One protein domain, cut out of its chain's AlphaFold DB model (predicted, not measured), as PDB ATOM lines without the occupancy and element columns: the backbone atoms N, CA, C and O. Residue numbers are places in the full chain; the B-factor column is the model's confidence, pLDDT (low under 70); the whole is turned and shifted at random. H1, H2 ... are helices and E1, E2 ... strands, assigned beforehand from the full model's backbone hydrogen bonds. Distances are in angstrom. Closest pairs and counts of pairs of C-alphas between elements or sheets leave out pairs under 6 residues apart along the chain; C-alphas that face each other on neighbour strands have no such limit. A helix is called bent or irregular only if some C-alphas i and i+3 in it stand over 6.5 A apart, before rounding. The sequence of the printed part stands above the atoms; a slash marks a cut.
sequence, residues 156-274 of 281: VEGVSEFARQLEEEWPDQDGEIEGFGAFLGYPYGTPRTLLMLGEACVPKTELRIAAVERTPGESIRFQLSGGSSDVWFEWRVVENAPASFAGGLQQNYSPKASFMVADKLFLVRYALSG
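Overview. This is residues 156 to 274 of the 281 residues of an uncharacterized protein of Thalassoglobus neptunius (UniProt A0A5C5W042). Picture one strongly twisted sheet of eight strands that curls round a single helix, H1, with E5 and E6 the strands that meet the helix most. The three strands E1, E2 and E3 make one end of the sheet, and the long hairpin of E7 and E8, with E7 bent, makes the other. The printed part has 119 residues with one named helix and eight named strands, in the order H1, then E1 to E8; across the sheet the order is E1, E2, E3, E4, E5, E6, E8, E7, all antiparallel. The class is mostly strand. The whole is compact, with a radius of gyration of the C-alphas of 13.0 A, and rounded, with spans of 33 by 32 by 30 A.

Arrangement. Start at Val 156, where H1, residues 156 to 168, begins; it is on the sheet, with 41 pairs of C-alphas within 10 A, and helix and sheet make two layers, the helix on one face. In H1 every O i to N i+4 pair is within hydrogen-bond range. Go on to E1, residues 175 to 177, an edge strand, and E2, residues 181 to 186, a hairpin at 130 degrees between directions, where N 183 and O 175 are 2.8 A apart. E3, residues 193 to 197, is the next antiparallel neighbour, with N 186 and O 193 at 2.8 A. Past a long link you reach E4, residues 209 to 215, at 165 degrees to E3; look for N 194 and O 212, 2.8 A apart. E5, residues 219 to 224, follows by a tight link, with N 213 and O 221 at 2.8 A. E6, residues 231 to 236, has N 222 and O 233 of its pairing with E5 at 2.8 A. E1 to E6 form a meander, each strand the antiparallel neighbour of the one before. The closest C-alphas of H1 and E5 are those of Ala 163 and Ile 220, 6.5 A apart, and those of H1 and E6 are Ala 163 and Trp 235, also 6.5 A. The next strand, E7, residues 252 to 262, is apart from E6; E8, residues 265 to 273, is the antiparallel neighbour of E6 and of E7. Between E6 and E8, at 125 degrees, N 232 and O 268 are 2.8 A apart; in the hairpin of E7 and E8, at 164 degrees, N 267 and O 259 are 2.8 A apart. E7 is the other edge strand, and the closest C-alphas of H1 and E7 are those of Val 156 and Ala 262, 6.9 A apart.

Along the chain. Find C-alpha 156 at (183.875, 197.020, 319.792); from there H1 runs 18.2 A to C-alpha 168 at (201.602, 196.209, 323.604). E1 is the shortest strand, 6.9 A, and E3 measures 12.6 A. E2 is 15.9 A, E4 17.3 A, E5 15.8 A and E6 16.0 A from first to last C-alpha. E7, the longest strand, covers 25.5 A and bends by 73 degrees at residue 257. E8 runs 23.1 A to C-alpha 273 at (189.823, 221.264, 334.011).

Size, cuts and confidence. The two C-alphas farthest apart are those of Lys 204 and Gly 274, 35.5 A. The printed part, residues 156 to 274, has no cut. The links E3 to E4, 11 residues, and E6 to E7, 15 residues, are long. Within the latter, residues 237 to 251, look at residues 245 to 246, which pair antiparallel with residues 252 to 253 of E7. The mean pLDDT of the printed part is 93.6, and no printed residue is under 70.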
ATOM      1  N   VAL A 156     183.243 197.459 318.532       95.31
ATOM      2  CA  VAL A 156     183.875 197.020 319.792       95.31
ATOM      3  C   VAL A 156     185.074 196.111 319.555       95.31
ATOM      4  O   VAL A 156     186.115 196.322 320.168       95.31
ATOM      5  N   GLU A 157     184.937 195.114 318.679       95.56
ATOM      6  CA  GLU A 157     185.992 194.129 318.435       95.56
ATOM      7  C   GLU A 157     187.230 194.776 317.802       95.56
ATOM      8  O   GLU A 157     188.315 194.674 318.364       95.56
ATOM      9  N   GLY A 158     187.059 195.527 316.706       95.00
ATOM     10  CA  GLY A 158     188.167 196.217 316.034       95.00
ATOM     11  C   GLY A 158     188.829 197.280 316.912       95.00
ATOM     12  O   GLY A 158     190.053 197.385 316.945       95.00
ATOM     13  N   VAL A 159     188.034 198.022 317.688       96.31
ATOM     14  CA  VAL A 159     188.545 199.022 318.637       96.31
ATOM     15  C   VAL A 159     189.345 198.369 319.759       96.31
ATOM     16  O   VAL A 159     190.433 198.838 320.080       96.31
ATOM     17  N   SER A 160     188.832 197.292 320.352       96.56
ATOM     18  CA  SER A 160     189.500 196.615 321.471       96.56
ATOM     19  C   SER A 160     190.752 195.869 321.012       96.56
ATOM     20  O   SER A 160     191.756 195.865 321.721       96.56
ATOM     21  N   GLU A 161     190.711 195.258 319.821       96.94
ATOM     22  CA  GLU A 161     191.873 194.634 319.182       96.94
ATOM     23  C   GLU A 161     192.980 195.670 318.956       96.94
ATOM     24  O   GLU A 161     194.110 195.454 319.394       96.94
ATOM     25  N   PHE A 162     192.645 196.810 318.345       97.69
ATOM     26  CA  PHE A 162     193.613 197.863 318.054       97.69
ATOM     27  C   PHE A 162     194.154 198.540 319.318       97.69
ATOM     28  O   PHE A 162     195.356 198.753 319.432       97.69
ATOM     29  N   ALA A 163     193.297 198.835 320.299       97.44
ATOM     30  CA  ALA A 163     193.737 199.395 321.574       97.44
ATOM     31  C   ALA A 163     194.709 198.455 322.297       97.44
ATOM     32  O   ALA A 163     195.723 198.900 322.821       97.44
ATOM     33  N   ARG A 164     194.450 197.144 322.275       96.94
ATOM     34  CA  ARG A 164     195.368 196.162 322.854       96.94
ATOM     35  C   ARG A 164     196.711 196.128 322.123       96.94
ATOM     36  O   ARG A 164     197.740 196.165 322.789       96.94
ATOM     37  N   GLN A 165     196.700 196.102 320.788       97.12
ATOM     38  CA  GLN A 165     197.928 196.172 319.981       97.12
ATOM     39  C   GLN A 165     198.737 197.426 320.317       97.12
ATOM     40  O   GLN A 165     199.938 197.346 320.527       97.12
ATOM     41  N   LEU A 166     198.070 198.574 320.444       97.00
ATOM     42  CA  LEU A 166     198.729 199.838 320.743       97.00
ATOM     43  C   LEU A 166     199.284 199.903 322.179       97.00
ATOM     44  O   LEU A 166     200.284 200.575 322.415       97.00
ATOM     45  N   GLU A 167     198.673 199.208 323.145       96.25
ATOM     46  CA  GLU A 167     199.219 199.096 324.510       96.25
ATOM     47  C   GLU A 167     200.465 198.205 324.555       96.25
ATOM     48  O   GLU A 167     201.405 198.506 325.298       96.25
ATOM     49  N   GLU A 168     200.474 197.133 323.757       96.75
ATOM     50  CA  GLU A 168     201.602 196.209 323.604       96.75
ATOM     51  C   GLU A 168     202.766 196.870 322.834       96.75
ATOM     52  O   GLU A 168     203.920 196.773 323.257       96.75
ATOM     53  N   GLU A 169     202.464 197.602 321.758       96.62
ATOM     54  CA  GLU A 169     203.422 198.191 320.812       96.62
ATOM     55  C   GLU A 169     203.239 199.711 320.694       96.62
ATOM     56  O   GLU A 169     202.926 200.265 319.639       96.62
ATOM     57  N   TRP A 170     203.428 200.418 321.809       97.19
ATOM     58  CA  TRP A 170     203.327 201.875 321.811       97.19
ATOM     59  C   TRP A 170     204.524 202.527 321.090       97.19
ATOM     60  O   TRP A 170     205.665 202.248 321.474       97.19
ATOM     61  N   PRO A 171     204.303 203.432 320.115       96.62
ATOM     62  CA  PRO A 171     205.392 204.087 319.395       96.62
ATOM     63  C   PRO A 171     206.288 204.948 320.295       96.62
ATOM     64  O   PRO A 171     205.810 205.693 321.155       96.62
ATOM     65  N   ASP A 172     207.596 204.887 320.062       96.00
ATOM     66  CA  ASP A 172     208.620 205.675 320.760       96.00
ATOM     67  C   ASP A 172     208.996 206.978 320.031       96.00
ATOM     68  O   ASP A 172     209.549 207.897 320.643       96.00
ATOM     69  N   GLN A 173     208.641 207.088 318.751       95.69
ATOM     70  CA  GLN A 173     208.907 208.230 317.878       95.69
ATOM     71  C   GLN A 173     207.731 208.514 316.935       95.69
ATOM     72  O   GLN A 173     206.808 207.707 316.808       95.69
ATOM     73  N   ASP A 174     207.774 209.670 316.274       97.44
ATOM     74  CA  ASP A 174     206.823 210.059 315.228       97.44
ATOM     75  C   ASP A 174     206.812 209.032 314.088       97.44
ATOM     76  O   ASP A 174     207.838 208.423 313.768       97.44
ATOM     77  N   GLY A 175     205.668 208.862 313.429       96.81
ATOM     78  CA  GLY A 175     205.579 207.895 312.347       96.81
ATOM     79  C   GLY A 175     204.187 207.735 311.769       96.81
ATOM     80  O   GLY A 175     203.341 208.624 311.836       96.81
ATOM     81  N   GLU A 176     203.964 206.571 311.175       97.31
ATOM     82  CA  GLU A 176     202.696 206.174 310.584       97.31
ATOM     83  C   GLU A 176     202.404 204.728 310.971       97.31
ATOM     84  O   GLU A 176     203.271 203.862 310.860       97.31
ATOM     85  N   ILE A 177     201.185 204.480 311.449       96.62
ATOM     86  CA  ILE A 177     200.683 203.128 311.705       96.62
ATOM     87  C   ILE A 177     199.773 202.753 310.536       96.62
ATOM     88  O   ILE A 177     198.828 203.484 310.217       96.62
ATOM     89  N   GLU A 178     200.043 201.611 309.901       94.31
ATOM     90  CA  GLU A 178     199.279 201.139 308.743       94.31
ATOM     91  C   GLU A 178     197.782 201.031 309.074       94.31
ATOM     92  O   GLU A 178     197.374 200.443 310.076       94.31
ATOM     93  N   GLY A 179     196.943 201.647 308.238       92.56
ATOM     94  CA  GLY A 179     195.491 201.676 308.425       92.56
ATOM     95  C   GLY A 179     194.990 202.604 309.538       92.56
ATOM     96  O   GLY A 179     193.786 202.849 309.582       92.56
ATOM     97  N   PHE A 180     195.873 203.143 310.385       95.62
ATOM     98  CA  PHE A 180     195.532 204.119 311.424       95.62
ATOM     99  C   PHE A 180     195.849 205.561 311.008       95.62
ATOM    100  O   PHE A 180     195.041 206.460 311.247       95.62
ATOM    101  N   GLY A 181     196.979 205.764 310.325       96.62
ATOM    102  CA  GLY A 181     197.434 207.050 309.794       96.62
ATOM    103  C   GLY A 181     198.718 207.570 310.444       96.62
ATOM    104  O   GLY A 181     199.276 206.962 311.362       96.62
ATOM    105  N   ALA A 182     199.195 208.707 309.936       97.50
ATOM    106  CA  ALA A 182     200.387 209.385 310.434       97.50
ATOM    107  C   ALA A 182     200.116 210.118 311.759       97.50
ATOM    108  O   ALA A 182     199.009 210.610 311.994       97.50
ATOM    109  N   PHE A 183     201.127 210.216 312.619       97.94
ATOM    110  CA  PHE A 183     201.018 210.837 313.936       97.94
ATOM    111  C   PHE A 183     202.319 211.524 314.374       97.94
ATOM    112  O   PHE A 183     203.412 211.188 313.918       97.94
ATOM    113  N   LEU A 184     202.182 212.466 315.308       97.62
ATOM    114  CA  LEU A 184     203.283 213.046 316.081       97.62
ATOM    115  C   LEU A 184     203.221 212.531 317.523       97.62
ATOM    116  O   LEU A 184     202.185 212.654 318.182       97.62
ATOM    117  N   GLY A 185     204.317 211.965 318.013       96.88
ATOM    118  CA  GLY A 185     204.465 211.492 319.381       96.88
ATOM    119  C   GLY A 185     204.840 212.629 320.334       96.88
ATOM    120  O   GLY A 185     205.794 213.373 320.112       96.88
ATOM    121  N   TYR A 186     204.108 212.759 321.440       94.94
ATOM    122  CA  TYR A 186     204.366 213.772 322.463       94.94
ATOM    123  C   TYR A 186     204.257 213.202 323.888       94.94
ATOM    124  O   TYR A 186     203.326 212.445 324.162       94.94
ATOM    125  N   PRO A 187     205.136 213.580 324.836       92.12
ATOM    126  CA  PRO A 187     206.360 214.356 324.632       92.12
ATOM    127  C   PRO A 187     207.444 213.537 323.914       92.12
ATOM    128  O   PRO A 187     207.414 212.308 323.920       92.12
ATOM    129  N   TYR A 188     208.425 214.219 323.321       89.31
ATOM    130  CA  TYR A 188     209.536 213.568 322.621       89.31
ATOM    131  C   TYR A 188     210.314 212.608 323.541       89.31
ATOM    132  O   TYR A 188     210.574 212.915 324.708       89.31
ATOM    133  N   GLY A 189     210.689 211.439 323.016       89.81
ATOM    134  CA  GLY A 189     211.476 210.409 323.705       89.81
ATOM    135  C   GLY A 189     210.685 209.498 324.651       89.81
ATOM    136  O   GLY A 189     211.065 208.348 324.833       89.81
ATOM    137  N   THR A 190     209.574 209.968 325.227       92.38
ATOM    138  CA  THR A 190     208.624 209.111 325.966       92.38
ATOM    139  C   THR A 190     207.181 209.479 325.617       92.38
ATOM    140  O   THR A 190     206.459 210.008 326.470       92.38
ATOM    141  N   PRO A 191     206.745 209.235 324.363       95.19
ATOM    142  CA  PRO A 191     205.418 209.635 323.925       95.19
ATOM    143  C   PRO A 191     204.339 209.041 324.826       95.19
ATOM    144  O   PRO A 191     204.338 207.850 325.125       95.19
ATOM    145  N   ARG A 192     203.403 209.879 325.260       95.44
ATOM    146  CA  ARG A 192     202.163 209.485 325.947       95.44
ATOM    147  C   ARG A 192     200.926 209.881 325.156       95.44
ATOM    148  O   ARG A 192     199.833 209.424 325.462       95.44
ATOM    149  N   THR A 193     201.106 210.704 324.134       97.06
ATOM    150  CA  THR A 193     200.064 211.186 323.246       97.06
ATOM    151  C   THR A 193     200.522 211.027 321.808       97.06
ATOM    152  O   THR A 193     201.649 211.391 321.480       97.06
ATOM    153  N   LEU A 194     199.644 210.510 320.957       97.81
ATOM    154  CA  LEU A 194     199.794 210.491 319.508       97.81
ATOM    155  C   LEU A 194     198.825 211.529 318.946       97.81
ATOM    156  O   LEU A 194     197.608 211.380 319.068       97.81
ATOM    157  N   LEU A 195     199.352 212.610 318.381       96.75
ATOM    158  CA  LEU A 195     198.562 213.635 317.707       96.75
ATOM    159  C   LEU A 195     198.413 213.233 316.245       96.75
ATOM    160  O   LEU A 195     199.409 213.156 315.525       96.75
ATOM    161  N   MET A 196     197.187 212.961 315.808       96.88
ATOM    162  CA  MET A 196     196.959 212.427 314.470       96.88
ATOM    163  C   MET A 196     197.135 213.508 313.402       96.88
ATOM    164  O   MET A 196     196.642 214.631 313.535       96.88
ATOM    165  N   LEU A 197     197.816 213.154 312.315       95.19
ATOM    166  CA  LEU A 197     198.006 214.001 311.144       95.19
ATOM    167  C   LEU A 197     196.991 213.604 310.064       95.19
ATOM    168  O   LEU A 197     197.076 212.532 309.470       95.19
ATOM    169  N   GLY A 198     196.030 214.486 309.786       90.56
ATOM    170  CA  GLY A 198     195.003 214.255 308.766       90.56
ATOM    171  C   GLY A 198     193.799 213.455 309.271       90.56
ATOM    172  O   GLY A 198     193.327 213.664 310.387       90.56
ATOM    173  N   GLU A 199     193.245 212.585 308.422       87.56
ATOM    174  CA  GLU A 199     192.024 211.815 308.712       87.56
ATOM    175  C   GLU A 199     192.342 210.402 309.230       87.56
ATOM    176  O   GLU A 199     192.081 209.405 308.556       87.56
ATOM    177  N   ALA A 200     192.903 210.309 310.435       93.88
ATOM    178  CA  ALA A 200     193.178 209.024 311.070       93.88
ATOM    179  C   ALA A 200     191.899 208.260 311.426       93.88
ATOM    180  O   ALA A 200     190.922 208.853 311.893       93.88
ATOM    181  N   CYS A 201     191.915 206.940 311.240       94.81
ATOM    182  CA  CYS A 201     190.775 206.058 311.490       94.81
ATOM    183  C   CYS A 201     191.216 204.816 312.260       94.81
ATOM    184  O   CYS A 201     192.264 204.270 311.959       94.81
ATOM    185  N   VAL A 202     190.421 204.306 313.202       95.12
ATOM    186  CA  VAL A 202     190.747 203.014 313.834       95.12
ATOM    187  C   VAL A 202     190.670 201.897 312.779       95.12
ATOM    188  O   VAL A 202     189.642 201.813 312.092       95.12
ATOM    189  N   PRO A 203     191.690 201.023 312.650       95.00
ATOM    190  CA  PRO A 203     191.702 199.958 311.652       95.00
ATOM    191  C   PRO A 203     190.428 199.108 311.674       95.00
ATOM    192  O   PRO A 203     189.920 198.752 312.735       95.00
ATOM    193  N   LYS A 204     189.921 198.756 310.483       91.31
ATOM    194  CA  LYS A 204     188.669 197.993 310.280       91.31
ATOM    195  C   LYS A 204     187.395 198.699 310.788       91.31
ATOM    196  O   LYS A 204     186.359 198.053 310.952       91.31
ATOM    197  N   THR A 205     187.432 200.010 311.020       92.75
ATOM    198  CA  THR A 205     186.261 200.795 311.443       92.75
ATOM    199  C   THR A 205     186.119 202.078 310.618       92.75
ATOM    200  O   THR A 205     187.028 202.458 309.885       92.75
ATOM    201  N   GLU A 206     184.988 202.774 310.761       90.06
ATOM    202  CA  GLU A 206     184.797 204.128 310.214       90.06
ATOM    203  C   GLU A 206     185.064 205.237 311.265       90.06
ATOM    204  O   GLU A 206     184.785 206.417 311.017       90.06
ATOM    205  N   LEU A 207     185.587 204.882 312.448       91.75
ATOM    206  CA  LEU A 207     185.786 205.808 313.566       91.75
ATOM    207  C   LEU A 207     187.034 206.661 313.355       91.75
ATOM    208  O   LEU A 207     188.149 206.143 313.348       91.75
ATOM    209  N   ARG A 208     186.839 207.977 313.241       92.88
ATOM    210  CA  ARG A 208     187.929 208.945 313.068       92.88
ATOM    211  C   ARG A 208     188.470 209.458 314.392       92.88
ATOM    212  O   ARG A 208     187.681 209.817 315.269       92.88
ATOM    213  N   ILE A 209     189.794 209.534 314.500       95.31
ATOM    214  CA  ILE A 209     190.515 209.887 315.727       95.31
ATOM    215  C   ILE A 209     191.338 211.159 315.522       95.31
ATOM    216  O   ILE A 209     192.030 211.308 314.522       95.31
ATOM    217  N   ALA A 210     191.255 212.096 316.468       95.06
ATOM    218  CA  ALA A 210     192.073 213.312 316.474       95.06
ATOM    219  C   ALA A 210     193.364 213.144 317.286       95.06
ATOM    220  O   ALA A 210     194.409 213.675 316.913       95.06
ATOM    221  N   ALA A 211     193.298 212.389 318.380       96.38
ATOM    222  CA  ALA A 211     194.438 212.104 319.236       96.38
ATOM    223  C   ALA A 211     194.255 210.766 319.957       96.38
ATOM    224  O   ALA A 211     193.127 210.329 320.201       96.38
ATOM    225  N   VAL A 212     195.367 210.146 320.336       97.75
ATOM    226  CA  VAL A 212     195.393 208.994 321.239       97.75
ATOM    227  C   VAL A 212     196.229 209.339 322.448       97.75
ATOM    228  O   VAL A 212     197.305 209.904 322.305       97.75
ATOM    229  N   GLU A 213     195.770 208.980 323.634       97.38
ATOM    230  CA  GLU A 213     196.489 209.188 324.880       97.38
ATOM    231  C   GLU A 213     196.612 207.893 325.667       97.38
ATOM    232  O   GLU A 213     195.642 207.155 325.827       97.38
ATOM    233  N   ARG A 214     197.806 207.639 326.197       96.44
ATOM    234  CA  ARG A 214     198.122 206.461 326.994       96.44
ATOM    235  C   ARG A 214     198.444 206.848 328.424       96.44
ATOM    236  O   ARG A 214     199.325 207.668 328.694       96.44
ATOM    237  N   THR A 215     197.795 206.154 329.351       95.38
ATOM    238  CA  THR A 215     198.278 206.015 330.724       95.38
ATOM    239  C   THR A 215     198.852 204.605 330.865       95.38
ATOM    240  O   THR A 215     198.072 203.652 330.884       95.38
ATOM    241  N   PRO A 216     200.191 204.450 330.918       92.75
ATOM    242  CA  PRO A 216     200.836 203.140 330.855       92.75
ATOM    243  C   PRO A 216     200.282 202.152 331.884       92.75
ATOM    244  O   PRO A 216     200.227 202.469 333.073       92.75
ATOM    245  N   GLY A 217     199.872 200.966 331.426       92.94
ATOM    246  CA  GLY A 217     199.316 199.915 332.282       92.94
ATOM    247  C   GLY A 217     197.902 200.179 332.814       92.94
ATOM    248  O   GLY A 217     197.360 199.331 333.521       92.94
ATOM    249  N   GLU A 218     197.288 201.316 332.480       95.88
ATOM    250  CA  GLU A 218     195.936 201.657 332.922       95.88
ATOM    251  C   GLU A 218     194.954 201.706 331.756       95.88
ATOM    252  O   GLU A 218     193.967 200.963 331.766       95.88
ATOM    253  N   SER A 219     195.187 202.573 330.770       97.06
ATOM    254  CA  SER A 219     194.240 202.767 329.674       97.06
ATOM    255  C   SER A 219     194.819 203.480 328.459       97.06
ATOM    256  O   SER A 219     195.793 204.234 328.545       97.06
ATOM    257  N   ILE A 220     194.149 203.264 327.327       97.94
ATOM    258  CA  ILE A 220     194.329 204.010 326.087       97.94
ATOM    259  C   ILE A 220     193.027 204.725 325.757       97.94
ATOM    260  O   ILE A 220     191.946 204.135 325.746       97.94
ATOM    261  N   ARG A 221     193.139 206.020 325.488       98.06
ATOM    262  CA  ARG A 221     192.030 206.923 325.216       98.06
ATOM    263  C   ARG A 221     192.162 207.448 323.806       98.06
ATOM    264  O   ARG A 221     193.211 207.949 323.429       98.06
ATOM    265  N   PHE A 222     191.088 207.384 323.048       97.56
ATOM    266  CA  PHE A 222     191.036 207.841 321.672       97.56
ATOM    267  C   PHE A 222     190.038 208.987 321.589       97.56
ATOM    268  O   PHE A 222     188.842 208.803 321.826       97.56
ATOM    269  N   GLN A 223     190.532 210.176 321.273       96.19
ATOM    270  CA  GLN A 223     189.710 211.357 321.072       96.19
ATOM    271  C   GLN A 223     189.021 211.255 319.715       96.19
ATOM    272  O   GLN A 223     189.689 211.197 318.680       96.19
ATOM    273  N   LEU A 224     187.689 211.262 319.697       93.12
ATOM    274  CA  LEU A 224     186.947 211.237 318.441       93.12
ATOM    275  C   LEU A 224     187.169 212.554 317.684       93.12
ATOM    276  O   LEU A 224     187.033 213.641 318.249       93.12
ATOM    277  N   SER A 225     187.492 212.473 316.391       88.88
ATOM    278  CA  SER A 225     187.540 213.659 315.527       88.88
ATOM    279  C   SER A 225     186.165 214.317 315.434       88.88
ATOM    280  O   SER A 225     185.152 213.689 315.713       88.88
ATOM    281  N   GLY A 226     186.098 215.570 314.974       80.31
ATOM    282  CA  GLY A 226     184.841 216.276 314.708       80.31
ATOM    283  C   GLY A 226     184.575 217.450 315.645       80.31
ATOM    284  O   GLY A 226     185.449 217.901 316.371       80.31
ATOM    285  N   GLY A 227     183.342 217.968 315.634       72.38
ATOM    286  CA  GLY A 227     182.959 219.164 316.402       72.38
ATOM    287  C   GLY A 227     182.871 218.982 317.924       72.38
ATOM    288  O   GLY A 227     182.253 219.806 318.590       72.38
ATOM    289  N   SER A 228     183.394 217.888 318.483       74.25
ATOM    290  CA  SER A 228     183.338 217.591 319.920       74.25
ATOM    291  C   SER A 228     184.634 216.935 320.369       74.25
ATOM    292  O   SER A 228     184.710 215.721 320.517       74.25
ATOM    293  N   SER A 229     185.649 217.772 320.582       82.56
ATOM    294  CA  SER A 229     186.964 217.389 321.112       82.56
ATOM    295  C   SER A 229     186.916 216.865 322.553       82.56
ATOM    296  O   SER A 229     187.922 216.436 323.106       82.56
ATOM    297  N   ASP A 230     185.759 216.917 323.199       90.00
ATOM    298  CA  ASP A 230     185.551 216.484 324.571       90.00
ATOM    299  C   ASP A 230     185.037 215.040 324.680       90.00
ATOM    300  O   ASP A 230     184.899 214.537 325.792       90.00
ATOM    301  N   VAL A 231     184.775 214.352 323.560       93.31
ATOM    302  CA  VAL A 231     184.317 212.953 323.550       93.31
ATOM    303  C   VAL A 231     185.440 212.009 323.138       93.31
ATOM    304  O   VAL A 231     186.074 212.163 322.094       93.31
ATOM    305  N   TRP A 232     185.636 210.997 323.967       96.62
ATOM    306  CA  TRP A 232     186.683 210.002 323.850       96.62
ATOM    307  C   TRP A 232     186.064 208.621 323.997       96.62
ATOM    308  O   TRP A 232     185.050 208.466 324.679       96.62
ATOM    309  N   PHE A 233     186.686 207.600 323.422       96.56
ATOM    310  CA  PHE A 233     186.521 206.260 323.966       96.56
ATOM    311  C   PHE A 233     187.789 205.831 324.681       96.56
ATOM    312  O   PHE A 233     188.899 206.118 324.246       96.56
ATOM    313  N   GLU A 234     187.609 205.180 325.816       97.88
ATOM    314  CA  GLU A 234     188.670 204.719 326.689       97.88
ATOM    315  C   GLU A 234     188.595 203.198 326.767       97.88
ATOM    316  O   GLU A 234     187.601 202.635 327.227       97.88
ATOM    317  N   TRP A 235     189.657 202.544 326.311       98.12
ATOM    318  CA  TRP A 235     189.898 201.132 326.549       98.12
ATOM    319  C   TRP A 235     190.808 200.991 327.770       98.12
ATOM    320  O   TRP A 235     191.860 201.629 327.837       98.12
ATOM    321  N   ARG A 236     190.408 200.182 328.752       97.12
ATOM    322  CA  ARG A 236     191.124 200.038 330.028       97.12
ATOM    323  C   ARG A 236     191.725 198.645 330.176       97.12
ATOM    324  O   ARG A 236     191.096 197.644 329.862       97.12
ATOM    325  N   VAL A 237     192.926 198.559 330.735       95.06
ATOM    326  CA  VAL A 237     193.580 197.276 331.042       95.06
ATOM    327  C   VAL A 237     192.803 196.534 332.137       95.06
ATOM    328  O   VAL A 237     192.546 195.326 332.032       95.06
ATOM    329  N   VAL A 238     192.378 197.288 333.159       92.12
ATOM    330  CA  VAL A 238     191.565 196.833 334.295       92.12
ATOM    331  C   VAL A 238     190.153 197.410 334.184       92.12
ATOM    332  O   VAL A 238     189.988 198.592 333.879       92.12
ATOM    333  N   GLU A 239     189.145 196.585 334.472       88.00
ATOM    334  CA  GLU A 239     187.714 196.922 334.409       88.00
ATOM    335  C   GLU A 239     187.290 197.844 335.571       88.00
ATOM    336  O   GLU A 239     186.561 197.468 336.483       88.00
ATOM    337  N   ASN A 240     187.794 199.076 335.554       92.00
ATOM    338  CA  ASN A 240     187.432 200.141 336.484       92.00
ATOM    339  C   ASN A 240     186.740 201.278 335.730       92.00
ATOM    340  O   ASN A 240     186.939 201.448 334.530       92.00
ATOM    341  N   ALA A 241     185.951 202.087 336.437       93.19
ATOM    342  CA  ALA A 241     185.334 203.262 335.836       93.19
ATOM    343  C   ALA A 241     186.396 204.289 335.371       93.19
ATOM    344  O   ALA A 241     187.431 204.429 336.031       93.19
ATOM    345  N   PRO A 242     186.130 205.039 334.282       95.81
ATOM    346  CA  PRO A 242     186.951 206.168 333.850       95.81
ATOM    347  C   PRO A 242     187.226 207.157 334.982       95.81
ATOM    348  O   PRO A 242     186.307 207.589 335.679       95.81
ATOM    349  N   ALA A 243     188.490 207.542 335.130       95.38
ATOM    350  CA  ALA A 243     188.951 208.510 336.117       95.38
ATOM    351  C   ALA A 243     189.496 209.772 335.433       95.38
ATOM    352  O   ALA A 243     189.701 209.804 334.216       95.38
ATOM    353  N   SER A 244     189.721 210.820 336.224       95.19
ATOM    354  CA  SER A 244     190.447 211.999 335.755       95.19
ATOM    355  C   SER A 244     191.877 211.628 335.362       95.19
ATOM    356  O   SER A 244     192.499 210.798 336.023       95.19
ATOM    357  N   PHE A 245     192.415 212.260 334.321       94.25
ATOM    358  CA  PHE A 245     193.789 212.036 333.878       94.25
ATOM    359  C   PHE A 245     194.460 213.343 333.446       94.25
ATOM    360  O   PHE A 245     193.793 214.296 333.041       94.25
ATOM    361  N   ALA A 246     195.786 213.382 333.551       92.94
ATOM    362  CA  ALA A 246     196.599 214.451 332.990       92.94
ATOM    363  C   ALA A 246     197.038 214.028 331.590       92.94
ATOM    364  O   ALA A 246     197.757 213.036 331.439       92.94
ATOM    365  N   GLY A 247     196.572 214.756 330.584       89.44
ATOM    366  CA  GLY A 247     196.904 214.467 329.207       89.44
ATOM    367  C   GLY A 247     198.329 214.866 328.847       89.44
ATOM    368  O   GLY A 247     198.964 215.660 329.552       89.44
ATOM    369  N   GLY A 248     198.850 214.334 327.741       84.31
ATOM    370  CA  GLY A 248     200.249 214.553 327.353       84.31
ATOM    371  C   GLY A 248     200.596 216.030 327.184       84.31
ATOM    372  O   GLY A 248     201.694 216.433 327.548       84.31
ATOM    373  N   LEU A 249     199.639 216.863 326.766       85.75
ATOM    374  CA  LEU A 249     199.781 218.321 326.646       85.75
ATOM    375  C   LEU A 249     199.619 219.085 327.978       85.75
ATOM    376  O   LEU A 249     199.328 220.279 327.965       85.75
ATOM    377  N   GLN A 250     199.789 218.415 329.123       85.50
ATOM    378  CA  GLN A 250     199.629 218.978 330.476       85.50
ATOM    379  C   GLN A 250     198.215 219.506 330.774       85.50
ATOM    380  O   GLN A 250     198.015 220.344 331.653       85.50
ATOM    381  N   GLN A 251     197.216 219.017 330.042       90.06
ATOM    382  CA  GLN A 251     195.814 219.364 330.245       90.06
ATOM    383  C   GLN A 251     195.190 218.381 331.228       90.06
ATOM    384  O   GLN A 251     195.390 217.178 331.101       90.06
ATOM    385  N   ASN A 252     194.411 218.865 332.190       92.94
ATOM    386  CA  ASN A 252     193.712 217.983 333.116       92.94
ATOM    387  C   ASN A 252     192.312 217.695 332.589       92.94
ATOM    388  O   ASN A 252     191.537 218.611 332.315       92.94
ATOM    389  N   TYR A 253     191.975 216.419 332.483       94.44
ATOM    390  CA  TYR A 253     190.684 215.954 332.012       94.44
ATOM    391  C   TYR A 253     189.918 215.323 333.165       94.44
ATOM    392  O   TYR A 253     190.438 214.450 333.857       94.44
ATOM    393  N   SER A 254     188.673 215.751 333.370       95.25
ATOM    394  CA  SER A 254     187.761 215.169 334.362       95.25
ATOM    395  C   SER A 254     186.533 214.568 333.672       95.25
ATOM    396  O   SER A 254     185.909 215.240 332.846       95.25
ATOM    397  N   PRO A 255     186.172 213.303 333.949       94.62
ATOM    398  CA  PRO A 255     185.017 212.679 333.318       94.62
ATOM    399  C   PRO A 255     183.729 213.375 333.781       94.62
ATOM    400  O   PRO A 255     183.457 213.482 334.975       94.62
ATOM    401  N   LYS A 256     182.927 213.856 332.829       91.94
ATOM    402  CA  LYS A 256     181.595 214.444 333.064       91.94
ATOM    403  C   LYS A 256     180.479 213.428 332.883       91.94
ATOM    404  O   LYS A 256     179.481 213.467 333.593       91.94
ATOM    405  N   ALA A 257     180.653 212.527 331.926       89.75
ATOM    406  CA  ALA A 257     179.741 211.429 331.668       89.75
ATOM    407  C   ALA A 257     180.531 210.248 331.109       89.75
ATOM    408  O   ALA A 257     181.470 210.442 330.337       89.75
ATOM    409  N   SER A 258     180.136 209.033 331.471       92.81
ATOM    410  CA  SER A 258     180.715 207.812 330.927       92.81
ATOM    411  C   SER A 258     179.639 206.755 330.705       92.81
ATOM    412  O   SER A 258     178.661 206.665 331.449       92.81
ATOM    413  N   PHE A 259     179.825 205.951 329.663       91.12
ATOM    414  CA  PHE A 259     179.013 204.776 329.377       91.12
ATOM    415  C   PHE A 259     179.924 203.602 329.073       91.12
ATOM    416  O   PHE A 259     180.769 203.690 328.187       91.12
ATOM    417  N   MET A 260     179.722 202.494 329.779       92.88
ATOM    418  CA  MET A 260     180.338 201.228 329.405       92.88
ATOM    419  C   MET A 260     179.648 200.710 328.143       92.88
ATOM    420  O   MET A 260     178.425 200.548 328.123       92.88
ATOM    421  N   VAL A 261     180.426 200.515 327.084       93.56
ATOM    422  CA  VAL A 261     179.939 200.037 325.783       93.56
ATOM    423  C   VAL A 261     180.132 198.531 325.666       93.56
ATOM    424  O   VAL A 261     179.240 197.834 325.188       93.56
ATOM    425  N   ALA A 262     181.268 198.034 326.146       94.44
ATOM    426  CA  ALA A 262     181.600 196.620 326.250       94.44
ATOM    427  C   ALA A 262     182.572 196.408 327.419       94.44
ATOM    428  O   ALA A 262     182.949 197.376 328.081       94.44
ATOM    429  N   ASP A 263     182.982 195.158 327.656       93.56
ATOM    430  CA  ASP A 263     184.034 194.859 328.630       93.56
ATOM    431  C   ASP A 263     185.263 195.741 328.354       93.56
ATOM    432  O   ASP A 263     185.728 195.828 327.213       93.56
ATOM    433  N   LYS A 264     185.732 196.448 329.389       96.00
ATOM    434  CA  LYS A 264     186.867 197.393 329.364       96.00
ATOM    435  C   LYS A 264     186.754 198.608 328.439       96.00
ATOM    436  O   LYS A 264     187.648 199.455 328.477       96.00
ATOM    437  N   LEU A 265     185.699 198.731 327.636       97.25
ATOM    438  CA  LEU A 265     185.534 199.811 326.666       97.25
ATOM    439  C   LEU A 265     184.440 200.781 327.107       97.25
ATOM    440  O   LEU A 265     183.259 200.434 327.196       97.25
ATOM    441  N   PHE A 266     184.833 202.032 327.309       97.12
ATOM    442  CA  PHE A 266     183.959 203.115 327.736       97.12
ATOM    443  C   PHE A 266     183.904 204.209 326.678       97.12
ATOM    444  O   PHE A 266     184.911 204.533 326.062       97.12
ATOM    445  N   LEU A 267     182.744 204.835 326.510       95.56
ATOM    446  CA  LEU A 267     182.631 206.141 325.869       95.56
ATOM    447  C   LEU A 267     182.554 207.199 326.967       95.56
ATOM    448  O   LEU A 267     181.697 207.110 327.849       95.56
ATOM    449  N   VAL A 268     183.438 208.186 326.925       95.56
ATOM    450  CA  VAL A 268     183.637 209.159 327.999       95.56
ATOM    451  C   VAL A 268     183.614 210.567 327.429       95.56
ATOM    452  O   VAL A 268     184.271 210.865 326.434       95.56
ATOM    453  N   ARG A 269     182.867 211.456 328.080       93.81
ATOM    454  CA  ARG A 269     182.978 212.896 327.862       93.81
ATOM    455  C   ARG A 269     183.845 213.485 328.961       93.81
ATOM    456  O   ARG A 269     183.480 213.386 330.135       93.81
ATOM    457  N   TYR A 270     184.948 214.119 328.591       94.38
ATOM    458  CA  TYR A 270     185.840 214.791 329.526       94.38
ATOM    459  C   TYR A 270     185.666 216.303 329.461       94.38
ATOM    460  O   TYR A 270     185.643 216.886 328.385       94.38
ATOM    461  N   ALA A 271     185.611 216.959 330.615       92.75
ATOM    462  CA  ALA A 271     185.827 218.395 330.688       92.75
ATOM    463  C   ALA A 271     187.318 218.683 330.855       92.75
ATOM    464  O   ALA A 271     187.990 218.041 331.665       92.75
ATOM    465  N   LEU A 272     187.800 219.693 330.132       90.56
ATOM    466  CA  LEU A 272     189.071 220.340 330.425       90.56
ATOM    467  C   LEU A 272     188.928 221.068 331.761       90.56
ATOM    468  O   LEU A 272     188.246 222.088 331.864       90.56
ATOM    469  N   SER A 273     189.561 220.527 332.789       82.62
ATOM    470  CA  SER A 273     189.823 221.264 334.011       82.62
ATOM    471  C   SER A 273     190.924 222.263 333.669       82.62
ATOM    472  O   SER A 273     192.047 221.864 333.350       82.62
ATOM    473  N   GLY A 274     190.597 223.559 333.669       70.94
ATOM    474  CA  GLY A 274     191.612 224.607 333.541       70.94
ATOM    475  C   GLY A 274     192.721 224.417 334.586       70.94
ATOM    476  O   GLY A 274     192.511 223.678 335.556       70.94
TER     477      GLY A 274